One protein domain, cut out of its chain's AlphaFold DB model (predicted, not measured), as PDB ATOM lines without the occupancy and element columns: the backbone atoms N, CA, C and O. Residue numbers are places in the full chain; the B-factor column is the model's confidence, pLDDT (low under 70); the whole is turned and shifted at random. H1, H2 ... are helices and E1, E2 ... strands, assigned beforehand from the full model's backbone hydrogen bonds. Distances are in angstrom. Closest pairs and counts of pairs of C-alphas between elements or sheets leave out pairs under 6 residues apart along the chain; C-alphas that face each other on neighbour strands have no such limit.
ATOM      1  N   PRO A 720     -22.878 -43.374  16.753       79.81
ATOM      2  CA  PRO A 720     -23.564 -42.085  16.894       79.81
ATOM      3  C   PRO A 720     -22.874 -40.962  16.114       79.81
ATOM      4  O   PRO A 720     -21.661 -40.997  15.932       79.81
ATOM      5  N   ASP A 721     -23.648 -39.956  15.702       81.75
ATOM      6  CA  ASP A 721     -23.139 -38.737  15.060       81.75
ATOM      7  C   ASP A 721     -22.907 -37.639  16.111       81.75
ATOM      8  O   ASP A 721     -23.860 -37.077  16.663       81.75
ATOM      9  N   TYR A 722     -21.639 -37.381  16.446       85.19
ATOM     10  CA  TYR A 722     -21.273 -36.390  17.455       85.19
ATOM     11  C   TYR A 722     -21.128 -34.996  16.839       85.19
ATOM     12  O   TYR A 722     -20.363 -34.773  15.907       85.19
ATOM     13  N   THR A 723     -21.836 -34.023  17.411       83.50
ATOM     14  CA  THR A 723     -21.848 -32.625  16.954       83.50
ATOM     15  C   THR A 723     -21.746 -31.673  18.142       83.50
ATOM     16  O   THR A 723     -21.914 -32.079  19.290       83.50
ATOM     17  N   CYS A 724     -21.552 -30.370  17.905       81.25
ATOM     18  CA  CYS A 724     -21.552 -29.370  18.987       81.25
ATOM     19  C   CYS A 724     -22.870 -29.306  19.781       81.25
ATOM     20  O   CYS A 724     -22.892 -28.824  20.912       81.25
ATOM     21  N   SER A 725     -23.958 -29.815  19.201       77.62
ATOM     22  CA  SER A 725     -25.275 -29.982  19.822       77.62
ATOM     23  C   SER A 725     -25.500 -31.362  20.457       77.62
ATOM     24  O   SER A 725     -26.403 -31.505  21.277       77.62
ATOM     25  N   ALA A 726     -24.694 -32.366  20.104       82.44
ATOM     26  CA  ALA A 726     -24.779 -33.742  20.591       82.44
ATOM     27  C   ALA A 726     -23.364 -34.257  20.895       82.44
ATOM     28  O   ALA A 726     -22.742 -34.942  20.085       82.44
ATOM     29  N   LEU A 727     -22.830 -33.846  22.045       82.62
ATOM     30  CA  LEU A 727     -21.437 -34.089  22.409       82.62
ATOM     31  C   LEU A 727     -21.194 -35.539  22.869       82.62
ATOM     32  O   LEU A 727     -22.107 -36.179  23.402       82.62
ATOM     33  N   PRO A 728     -19.957 -36.051  22.723       83.38
ATOM     34  CA  PRO A 728     -19.568 -37.345  23.262       83.38
ATOM     35  C   PRO A 728     -19.807 -37.455  24.777       83.38
ATOM     36  O   PRO A 728     -19.662 -36.460  25.500       83.38
ATOM     37  N   PRO A 729     -20.113 -38.662  25.294       80.06
ATOM     38  CA  PRO A 729     -20.266 -38.889  26.727       80.06
ATOM     39  C   PRO A 729     -19.049 -38.387  27.517       80.06
ATOM     40  O   PRO A 729     -17.907 -38.698  27.187       80.06
ATOM     41  N   GLY A 730     -19.297 -37.615  28.578       78.25
ATOM     42  CA  GLY A 730     -18.245 -37.039  29.425       78.25
ATOM     43  C   GLY A 730     -17.770 -35.639  29.018       78.25
ATOM     44  O   GLY A 730     -16.952 -35.057  29.732       78.25
ATOM     45  N   ILE A 731     -18.301 -35.065  27.933       82.00
ATOM     46  CA  ILE A 731     -18.075 -33.663  27.557       82.00
ATOM     47  C   ILE A 731     -19.339 -32.856  27.856       82.00
ATOM     48  O   ILE A 731     -20.433 -33.185  27.405       82.00
ATOM     49  N   ALA A 732     -19.191 -31.803  28.661       79.69
ATOM     50  CA  ALA A 732     -20.314 -30.987  29.105       79.69
ATOM     51  C   ALA A 732     -20.916 -30.171  27.950       79.69
ATOM     52  O   ALA A 732     -20.192 -29.663  27.090       79.69
ATOM     53  N   ALA A 733     -22.240 -29.996  27.965       75.56
ATOM     54  CA  ALA A 733     -22.948 -29.135  27.020       75.56
ATOM     55  C   ALA A 733     -22.401 -27.695  27.061       75.56
ATOM     56  O   ALA A 733     -22.117 -27.166  28.135       75.56
ATOM     57  N   GLY A 734     -22.242 -27.066  25.891       74.00
ATOM     58  CA  GLY A 734     -21.651 -25.725  25.777       74.00
ATOM     59  C   GLY A 734     -20.118 -25.688  25.835       74.00
ATOM     60  O   GLY A 734     -19.542 -24.606  25.955       74.00
ATOM     61  N   SER A 735     -19.453 -26.847  25.747       85.81
ATOM     62  CA  SER A 735     -18.000 -26.907  25.554       85.81
ATOM     63  C   SER A 735     -17.598 -26.322  24.196       85.81
ATOM     64  O   SER A 735     -18.302 -26.476  23.199       85.81
ATOM     65  N   CYS A 736     -16.441 -25.674  24.159       86.44
ATOM     66  CA  CYS A 736     -15.888 -25.001  22.987       86.44
ATOM     67  C   CYS A 736     -14.459 -25.480  22.704       86.44
ATOM     68  O   CYS A 736     -13.829 -26.101  23.556       86.44
ATOM     69  N   GLY A 737     -13.918 -25.174  21.528       87.56
ATOM     70  CA  GLY A 737     -12.608 -25.642  21.077       87.56
ATOM     71  C   GLY A 737     -12.694 -26.955  20.298       87.56
ATOM     72  O   GLY A 737     -13.741 -27.284  19.741       87.56
ATOM     73  N   THR A 738     -11.587 -27.691  20.237       90.38
ATOM     74  CA  THR A 738     -11.443 -28.908  19.427       90.38
ATOM     75  C   THR A 738     -11.803 -30.145  20.240       90.38
ATOM     76  O   THR A 738     -11.086 -30.529  21.167       90.38
ATOM     77  N   ILE A 739     -12.921 -30.771  19.891       89.12
ATOM     78  CA  ILE A 739     -13.527 -31.901  20.595       89.12
ATOM     79  C   ILE A 739     -13.224 -33.207  19.845       89.12
ATOM     80  O   ILE A 739     -13.471 -33.270  18.643       89.12
ATOM     81  N   PRO A 740     -12.691 -34.255  20.504       84.94
ATOM     82  CA  PRO A 740     -12.424 -35.539  19.859       84.94
ATOM     83  C   PRO A 740     -13.706 -36.317  19.548       84.94
ATOM     84  O   PRO A 740     -14.621 -36.370  20.367       84.94
ATOM     85  N   ASP A 741     -13.729 -36.962  18.382       84.94
ATOM     86  CA  ASP A 741     -14.754 -37.921  17.970       84.94
ATOM     87  C   ASP A 741     -14.243 -39.351  18.230       84.94
ATOM     88  O   ASP A 741     -13.406 -39.862  17.472       84.94
ATOM     89  N   PRO A 742     -14.709 -40.009  19.308       77.69
ATOM     90  CA  PRO A 742     -14.264 -41.350  19.667       77.69
ATOM     91  C   PRO A 742     -14.853 -42.450  18.772       77.69
ATOM     92  O   PRO A 742     -14.381 -43.581  18.851       77.69
ATOM     93  N   CYS A 743     -15.870 -42.159  17.949       76.06
ATOM     94  CA  CYS A 743     -16.507 -43.162  17.092       76.06
ATOM     95  C   CYS A 743     -15.909 -43.185  15.688       76.06
ATOM     96  O   CYS A 743     -15.605 -44.262  15.182       76.06
ATOM     97  N   MET A 744     -15.714 -42.019  15.065       76.19
ATOM     98  CA  MET A 744     -15.184 -41.922  13.697       76.19
ATOM     99  C   MET A 744     -13.660 -41.778  13.647       76.19
ATOM    100  O   MET A 744     -13.067 -41.986  12.591       76.19
ATOM    101  N   GLY A 745     -13.021 -41.469  14.780       71.62
ATOM    102  CA  GLY A 745     -11.585 -41.219  14.850       71.62
ATOM    103  C   GLY A 745     -11.242 -39.869  14.222       71.62
ATOM    104  O   GLY A 745     -10.971 -39.767  13.032       71.62
ATOM    105  N   GLY A 746     -11.258 -38.812  15.029       79.75
ATOM    106  CA  GLY A 746     -10.976 -37.457  14.561       79.75
ATOM    107  C   GLY A 746     -11.304 -36.406  15.612       79.75
ATOM    108  O   GLY A 746     -11.392 -36.709  16.802       79.75
ATOM    109  N   THR A 747     -11.496 -35.162  15.177       84.75
ATOM    110  CA  THR A 747     -11.925 -34.053  16.038       84.75
ATOM    111  C   THR A 747     -12.852 -33.100  15.287       84.75
ATOM    112  O   THR A 747     -12.642 -32.873  14.097       84.75
ATOM    113  N   PHE A 748     -13.793 -32.461  15.980       85.69
ATOM    114  CA  PHE A 748     -14.638 -31.384  15.456       85.69
ATOM    115  C   PHE A 748     -14.548 -30.131  16.341       85.69
ATOM    116  O   PHE A 748     -14.290 -30.223  17.539       85.69
ATOM    117  N   ASN A 749     -14.721 -28.940  15.758       87.81
ATOM    118  CA  ASN A 749     -14.553 -27.666  16.467       87.81
ATOM    119  C   ASN A 749     -15.895 -27.042  16.856       87.81
ATOM    120  O   ASN A 749     -16.756 -26.851  16.000       87.81
ATOM    121  N   CYS A 750     -16.023 -26.633  18.119       87.62
ATOM    122  CA  CYS A 750     -17.194 -25.930  18.636       87.62
ATOM    123  C   CYS A 750     -16.853 -24.501  19.060       87.62
ATOM    124  O   CYS A 750     -15.919 -24.265  19.824       87.62
ATOM    125  N   GLY A 751     -17.612 -23.529  18.553       82.81
ATOM    126  CA  GLY A 751     -17.492 -22.126  18.945       82.81
ATOM    127  C   GLY A 751     -18.286 -21.805  20.209       82.81
ATOM    128  O   GLY A 751     -19.200 -22.536  20.588       82.81
ATOM    129  N   CYS A 752     -17.965 -20.677  20.842       82.56
ATOM    130  CA  CYS A 752     -18.814 -20.130  21.891       82.56
ATOM    131  C   CYS A 752     -20.040 -19.446  21.297       82.56
ATOM    132  O   CYS A 752     -19.931 -18.674  20.347       82.56
ATOM    133  N   SER A 753     -21.209 -19.729  21.872       73.56
ATOM    134  CA  SER A 753     -22.458 -19.101  21.451       73.56
ATOM    135  C   SER A 753     -22.441 -17.599  21.756       73.56
ATOM    136  O   SER A 753     -22.087 -17.194  22.866       73.56
ATOM    137  N   THR A 754     -22.842 -16.780  20.783       68.94
ATOM    138  CA  THR A 754     -23.038 -15.323  20.922       68.94
ATOM    139  C   THR A 754     -24.506 -14.947  21.154       68.94
ATOM    140  O   THR A 754     -24.851 -13.767  21.261       68.94
ATOM    141  N   SER A 755     -25.394 -15.942  21.244       65.19
ATOM    142  CA  SER A 755     -26.827 -15.758  21.474       65.19
ATOM    143  C   SER A 755     -27.086 -15.008  22.788       65.19
ATOM    144  O   SER A 755     -26.533 -15.369  23.821       65.19
ATOM    145  N   GLY A 756     -27.946 -13.981  22.765       63.19
ATOM    146  CA  GLY A 756     -28.317 -13.203  23.960       63.19
ATOM    147  C   GLY A 756     -27.448 -11.972  24.262       63.19
ATOM    148  O   GLY A 756     -27.503 -11.464  25.376       63.19
ATOM    149  N   GLY A 757     -26.657 -11.475  23.302       62.16
ATOM    150  CA  GLY A 757     -25.857 -10.247  23.471       62.16
ATOM    151  C   GLY A 757     -24.496 -10.457  24.150       62.16
ATOM    152  O   GLY A 757     -23.847  -9.488  24.538       62.16
ATOM    153  N   MET A 758     -24.053 -11.712  24.276       73.38
ATOM    154  CA  MET A 758     -22.754 -12.099  24.841       73.38
ATOM    155  C   MET A 758     -21.658 -12.097  23.764       73.38
ATOM    156  O   MET A 758     -21.191 -13.146  23.318       73.38
ATOM    157  N   THR A 759     -21.273 -10.913  23.293       77.19
ATOM    158  CA  THR A 759     -20.247 -10.750  22.249       77.19
ATOM    159  C   THR A 759     -18.818 -10.955  22.751       77.19
ATOM    160  O   THR A 759     -17.936 -11.214  21.940       77.19
ATOM    161  N   ASN A 760     -18.582 -10.894  24.066       80.00
ATOM    162  CA  ASN A 760     -17.254 -11.058  24.673       80.00
ATOM    163  C   ASN A 760     -16.981 -12.492  25.166       80.00
ATOM    164  O   ASN A 760     -16.091 -12.716  25.992       80.00
ATOM    165  N   ASN A 761     -17.741 -13.477  24.681       81.94
ATOM    166  CA  ASN A 761     -17.496 -14.880  24.994       81.94
ATOM    167  C   ASN A 761     -16.212 -15.370  24.319       81.94
ATOM    168  O   ASN A 761     -16.100 -15.394  23.094       81.94
ATOM    169  N   THR A 762     -15.264 -15.838  25.124       82.75
ATOM    170  CA  THR A 762     -14.038 -16.485  24.652       82.75
ATOM    171  C   THR A 762     -13.975 -17.917  25.160       82.75
ATOM    172  O   THR A 762     -14.478 -18.244  26.237       82.75
ATOM    173  N   CYS A 763     -13.393 -18.800  24.352       85.12
ATOM    174  CA  CYS A 763     -13.212 -20.181  24.760       85.12
ATOM    175  C   CYS A 763     -11.988 -20.293  25.665       85.12
ATOM    176  O   CYS A 763     -10.864 -20.079  25.212       85.12
ATOM    177  N   VAL A 764     -12.201 -20.659  26.926       86.88
ATOM    178  CA  VAL A 764     -11.114 -20.870  27.881       86.88
ATOM    179  C   VAL A 764     -10.860 -22.365  27.988       86.88
ATOM    180  O   VAL A 764     -11.677 -23.111  28.532       86.88
ATOM    181  N   LEU A 765      -9.733 -22.803  27.419       85.38
ATOM    182  CA  LEU A 765      -9.344 -24.211  27.365       85.38
ATOM    183  C   LEU A 765      -9.109 -24.781  28.768       85.38
ATOM    184  O   LEU A 765      -8.499 -24.141  29.625       85.38
ATOM    185  N   GLN A 766      -9.575 -26.011  28.996       83.69
ATOM    186  CA  GLN A 766      -9.250 -26.744  30.219       83.69
ATOM    187  C   GLN A 766      -7.789 -27.206  30.168       83.69
ATOM    188  O   GLN A 766      -7.309 -27.650  29.126       83.69
ATOM    189  N   SER A 767      -7.080 -27.130  31.298       82.25
ATOM    190  CA  SER A 767      -5.666 -27.520  31.373       82.25
ATOM    191  C   SER A 767      -5.448 -28.947  30.851       82.25
ATOM    192  O   SER A 767      -6.089 -29.890  31.318       82.25
ATOM    193  N   GLY A 768      -4.568 -29.093  29.856       80.31
ATOM    194  CA  GLY A 768      -4.243 -30.373  29.217       80.31
ATOM    195  C   GLY A 768      -5.264 -30.890  28.194       80.31
ATOM    196  O   GLY A 768      -5.101 -32.008  27.710       80.31
ATOM    197  N   LYS A 769      -6.300 -30.116  27.845       84.12
ATOM    198  CA  LYS A 769      -7.305 -30.489  26.838       84.12
ATOM    199  C   LYS A 769      -7.350 -29.487  25.683       84.12
ATOM    200  O   LYS A 769      -7.028 -28.315  25.839       84.12
ATOM    201  N   THR A 770      -7.804 -29.951  24.520       85.25
ATOM    202  CA  THR A 770      -7.991 -29.131  23.307       85.25
ATOM    203  C   THR A 770      -9.353 -28.435  23.244       85.25
ATOM    204  O   THR A 770      -9.618 -27.667  22.320       85.25
ATOM    205  N   TYR A 771     -10.213 -28.684  24.231       89.00
ATOM    206  CA  TYR A 771     -11.513 -28.050  24.411       89.00
ATOM    207  C   TYR A 771     -11.629 -27.450  25.819       89.00
ATOM    208  O   TYR A 771     -10.858 -27.771  26.729       89.00
ATOM    209  N   GLY A 772     -12.599 -26.568  26.008       87.12
ATOM    210  CA  GLY A 772     -12.819 -25.858  27.255       87.12
ATOM    211  C   GLY A 772     -14.237 -25.342  27.407       87.12
ATOM    212  O   GLY A 772     -15.159 -25.839  26.763       87.12
ATOM    213  N   SER A 773     -14.410 -24.353  28.279       85.19
ATOM    214  CA  SER A 773     -15.707 -23.728  28.539       85.19
ATOM    215  C   SER A 773     -15.715 -22.279  28.081       85.19
ATOM    216  O   SER A 773     -14.721 -21.566  28.231       85.19
ATOM    217  N   CYS A 774     -16.859 -21.827  27.584       84.69
ATOM    218  CA  CYS A 774     -17.056 -20.431  27.230       84.69
ATOM    219  C   CYS A 774     -17.108 -19.560  28.480       84.69
ATOM    220  O   CYS A 774     -17.907 -19.813  29.381       84.69
ATOM    221  N   GLN A 775     -16.260 -18.537  28.523       84.56
ATOM    222  CA  GLN A 775     -16.254 -17.533  29.579       84.56
ATOM    223  C   GLN A 775     -16.370 -16.143  28.962       84.56
ATOM    224  O   GLN A 775     -15.712 -15.835  27.965       84.56
ATOM    225  N   CYS A 776     -17.203 -15.303  29.571       83.00
ATOM    226  CA  CYS A 776     -17.383 -13.923  29.152       83.00
ATOM    227  C   CYS A 776     -16.592 -12.979  30.052       83.00
ATOM    228  O   CYS A 776     -16.690 -13.077  31.275       83.00
ATOM    229  N   THR A 777     -15.844 -12.050  29.455       82.38
ATOM    230  CA  THR A 777     -15.166 -10.978  30.199       82.38
ATOM    231  C   THR A 777     -15.857  -9.641  29.909       82.38
ATOM    232  O   THR A 777     -15.823  -9.196  28.756       82.38
ATOM    233  N   PRO A 778     -16.490  -9.001  30.910       81.75
ATOM    234  CA  PRO A 778     -17.176  -7.728  30.715       81.75
ATOM    235  C   PRO A 778     -16.223  -6.632  30.229       81.75
ATOM    236  O   PRO A 778     -15.098  -6.510  30.721       81.75
ATOM    237  N   SER A 779     -16.677  -5.817  29.279       81.38
ATOM    238  CA  SER A 779     -15.965  -4.621  28.833       81.38
ATOM    239  C   SER A 779     -15.776  -3.648  29.999       81.38
ATOM    240  O   SER A 779     -16.686  -3.410  30.794       81.38
ATOM    241  N   THR A 780     -14.589  -3.062  30.105       83.31
ATOM    242  CA  THR A 780     -14.244  -2.125  31.183       83.31
ATOM    243  C   THR A 780     -14.542  -0.681  30.784       83.31
ATOM    244  O   THR A 780     -14.510  -0.327  29.607       83.31
ATOM    245  N   CYS A 781     -14.754   0.201  31.766       80.12
ATOM    246  CA  CYS A 781     -14.967   1.630  31.506       80.12
ATOM    247  C   CYS A 781     -13.819   2.306  30.747       80.12
ATOM    248  O   CYS A 781     -14.058   3.216  29.956       80.12
ATOM    249  N   ALA A 782     -12.589   1.811  30.916       79.69
ATOM    250  CA  ALA A 782     -11.428   2.271  30.158       79.69
ATOM    251  C   ALA A 782     -11.557   2.016  28.645       79.69
ATOM    252  O   ALA A 782     -10.993   2.761  27.849       79.69
ATOM    253  N   GLN A 783     -12.300   0.981  28.243       79.88
ATOM    254  CA  GLN A 783     -12.527   0.625  26.838       79.88
ATOM    255  C   GLN A 783     -13.733   1.354  26.227       79.88
ATOM    256  O   GLN A 783     -13.826   1.437  25.006       79.88
ATOM    257  N   LEU A 784     -14.658   1.855  27.055       79.00
ATOM    258  CA  LEU A 784     -15.982   2.321  26.624       79.00
ATOM    259  C   LEU A 784     -16.209   3.835  26.786       79.00
ATOM    260  O   LEU A 784     -17.106   4.384  26.151       79.00
ATOM    261  N   GLY A 785     -15.400   4.529  27.594       76.38
ATOM    262  CA  GLY A 785     -15.580   5.960  27.863       76.38
ATOM    263  C   GLY A 785     -16.789   6.264  28.762       76.38
ATOM    264  O   GLY A 785     -17.472   5.363  29.247       76.38
ATOM    265  N   THR A 786     -17.049   7.546  29.030       80.50
ATOM    266  CA  THR A 786     -18.127   7.979  29.936       80.50
ATOM    267  C   THR A 786     -19.516   7.698  29.355       80.50
ATOM    268  O   THR A 786     -19.791   8.004  28.197       80.50
ATOM    269  N   GLY A 787     -20.410   7.113  30.158       83.88
ATOM    270  CA  GLY A 787     -21.760   6.713  29.731       83.88
ATOM    271  C   GLY A 787     -22.186   5.331  30.238       83.88
ATOM    272  O   GLY A 787     -21.449   4.681  30.979       83.88
ATOM    273  N   THR A 788     -23.388   4.891  29.852       83.69
ATOM    274  CA  THR A 788     -23.909   3.541  30.133       83.69
ATOM    275  C   THR A 788     -23.885   2.706  28.859       83.69
ATOM    276  O   THR A 788     -24.502   3.080  27.863       83.69
ATOM    277  N   TRP A 789     -23.201   1.565  28.900       82.31
ATOM    278  CA  TRP A 789     -22.944   0.713  27.741       82.31
ATOM    279  C   TRP A 789     -23.274  -0.753  28.046       82.31
ATOM    280  O   TRP A 789     -23.160  -1.168  29.202       82.31
ATOM    281  N   PRO A 790     -23.641  -1.568  27.043       79.25
ATOM    282  CA  PRO A 790     -23.642  -3.018  27.182       79.25
ATOM    283  C   PRO A 790     -22.233  -3.506  27.524       79.25
ATOM    284  O   PRO A 790     -21.261  -3.114  26.878       79.25
ATOM    285  N   ASP A 791     -22.116  -4.380  28.516       79.44
ATOM    286  CA  ASP A 791     -20.816  -4.901  28.951       79.44
ATOM    287  C   ASP A 791     -20.286  -6.036  28.052       79.44
ATOM    288  O   ASP A 791     -19.207  -6.568  28.290       79.44
ATOM    289  N   GLY A 792     -21.035  -6.410  27.008       77.31
ATOM    290  CA  GLY A 792     -20.688  -7.499  26.090       77.31
ATOM    291  C   GLY A 792     -20.889  -8.905  26.668       77.31
ATOM    292  O   GLY A 792     -20.587  -9.881  25.982       77.31
ATOM    293  N   CYS A 793     -21.419  -9.022  27.889       81.06
ATOM    294  CA  CYS A 793     -21.690 -10.266  28.613       81.06
ATOM    295  C   CYS A 793     -23.153 -10.398  29.059       81.06
ATOM    296  O   CYS A 793     -23.470 -11.189  29.947       81.06
ATOM    297  N   GLY A 794     -24.051  -9.657  28.407       76.56
ATOM    298  CA  GLY A 794     -25.484  -9.635  28.710       76.56
ATOM    299  C   GLY A 794     -25.881  -8.661  29.828       76.56
ATOM    300  O   GLY A 794     -27.064  -8.584  30.154       76.56
ATOM    301  N   GLY A 795     -24.932  -7.909  30.395       79.81
ATOM    302  CA  GLY A 795     -25.153  -6.858  31.387       79.81
ATOM    303  C   GLY A 795     -24.934  -5.446  30.831       79.81
ATOM    304  O   GLY A 795     -24.705  -5.235  29.637       79.81
ATOM    305  N   THR A 796     -25.012  -4.445  31.712       80.25
ATOM    306  CA  THR A 796     -24.673  -3.048  31.390       80.25
ATOM    307  C   THR A 796     -23.691  -2.498  32.415       80.25
ATOM    308  O   THR A 796     -23.796  -2.792  33.604       80.25
ATOM    309  N   ILE A 797     -22.742  -1.684  31.958       83.31
ATOM    310  CA  ILE A 797     -21.756  -0.998  32.791       83.31
ATOM    311  C   ILE A 797     -21.943   0.514  32.649       83.31
ATOM    312  O   ILE A 797     -22.149   1.020  31.546       83.31
ATOM    313  N   THR A 798     -21.909   1.241  33.768       84.19
ATOM    314  CA  THR A 798     -22.004   2.710  33.784       84.19
ATOM    315  C   THR A 798     -20.692   3.306  34.266       84.19
ATOM    316  O   THR A 798     -20.215   2.977  35.350       84.19
ATOM    317  N   CYS A 799     -20.125   4.195  33.459       83.50
ATOM    318  CA  CYS A 799     -18.785   4.730  33.624       83.50
ATOM    319  C   CYS A 799     -18.853   6.228  33.916       83.50
ATOM    320  O   CYS A 799     -19.250   7.018  33.056       83.50
ATOM    321  N   SER A 800     -18.497   6.607  35.145       77.31
ATOM    322  CA  SER A 800     -18.325   8.004  35.564       77.31
ATOM    323  C   SER A 800     -16.862   8.414  35.369       77.31
ATOM    324  O   SER A 800     -15.977   7.578  35.537       77.31
ATOM    325  N   GLY A 801     -16.656   9.649  34.894       64.69
ATOM    326  CA  GLY A 801     -15.398  10.142  34.312       64.69
ATOM    327  C   GLY A 801     -14.192  10.148  35.230       64.69
ATOM    328  O   GLY A 801     -14.376  10.401  36.441       64.69
TER     329      GLY A 801
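AT A GLANCE: This is residues 720 to 801 of the 801 residues of an uncharacterized protein of Proteobacteria bacterium (UniProt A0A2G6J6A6). Three antiparallel hairpins follow one another along a loose rod: E1 and E2, then E3 and E4, join side by side into one curled sheet of four strands, and at the other end E5 and E6 make a small separate hairpin with the short helix H1 beside it. An unnamed stretch, residues 720 to 734, leads into the sheet. The printed part has 82 residues with six named strands and one named helix, in the order E1, E2, E3, E4, H1, E5, E6; the larger sheet runs E2, E1, E4, E3. The class is mostly strand, though under half of the residues are in named elements. The whole is loose, with a radius of gyration of the C-alphas of 16.6 A and spans of 56 by 25 by 16 A.

HOW THE PARTS SIT: E1, residues 735 to 741, and E2, residues 746 to 750, form a hairpin; N 739 and O 748 are 2.8 A apart, within hydrogen-bond range. E4, residues 771 to 776, is E1's other antiparallel neighbour, with N 772 and O 736 within range at 2.8 A. The pairing is staggered: E1 pairs with E4 over residues 735 to 737 and with E2 over 737 to 741. E3, residues 761 to 765, forms a hairpin with E4, with N 762 and O 775 within range at 2.9 A. E2 and E3 are the edge strands of this strongly twisted sheet. H1, residues 781 to 784, is not on it. E5, residues 787 to 790, and E6, residues 796 to 799, form a hairpin, with N 797 and O 789 within range at 2.8 A; both are apart from E1, E2, E3 and E4. The closest C-alphas of H1 and E6, those of Cys 781 and Cys 799, are 5.4 A apart. H1 is too short for an O i to N i+4 pair; its 1 O i to N i+3 pair is within range.

IN THESE COORDINATES: E1 begins at C-alpha 735, (-18.000, -26.907, 25.554), and is 13.8 A long; E2 is 13.7 A. E3 is 12.6 A long and E4, 16.0 A, ends at C-alpha 776, (-17.383, -13.923, 29.152). H1 is 5.0 A, E5 10.2 A and E6 10.0 A long, and E6 ends at C-alpha 799, (-18.785, 4.730, 33.624).

THE WHOLE: The C-alphas farthest apart, those of Cys 743 and Gly 801, are 56.0 A apart. The printed part has no cut and ends at the chain's last residue. No link is long; E2 to E3 is short, the others are tight. The mean pLDDT of the printed part is 80.8, and residues 754 to 757 and 801 are under 70.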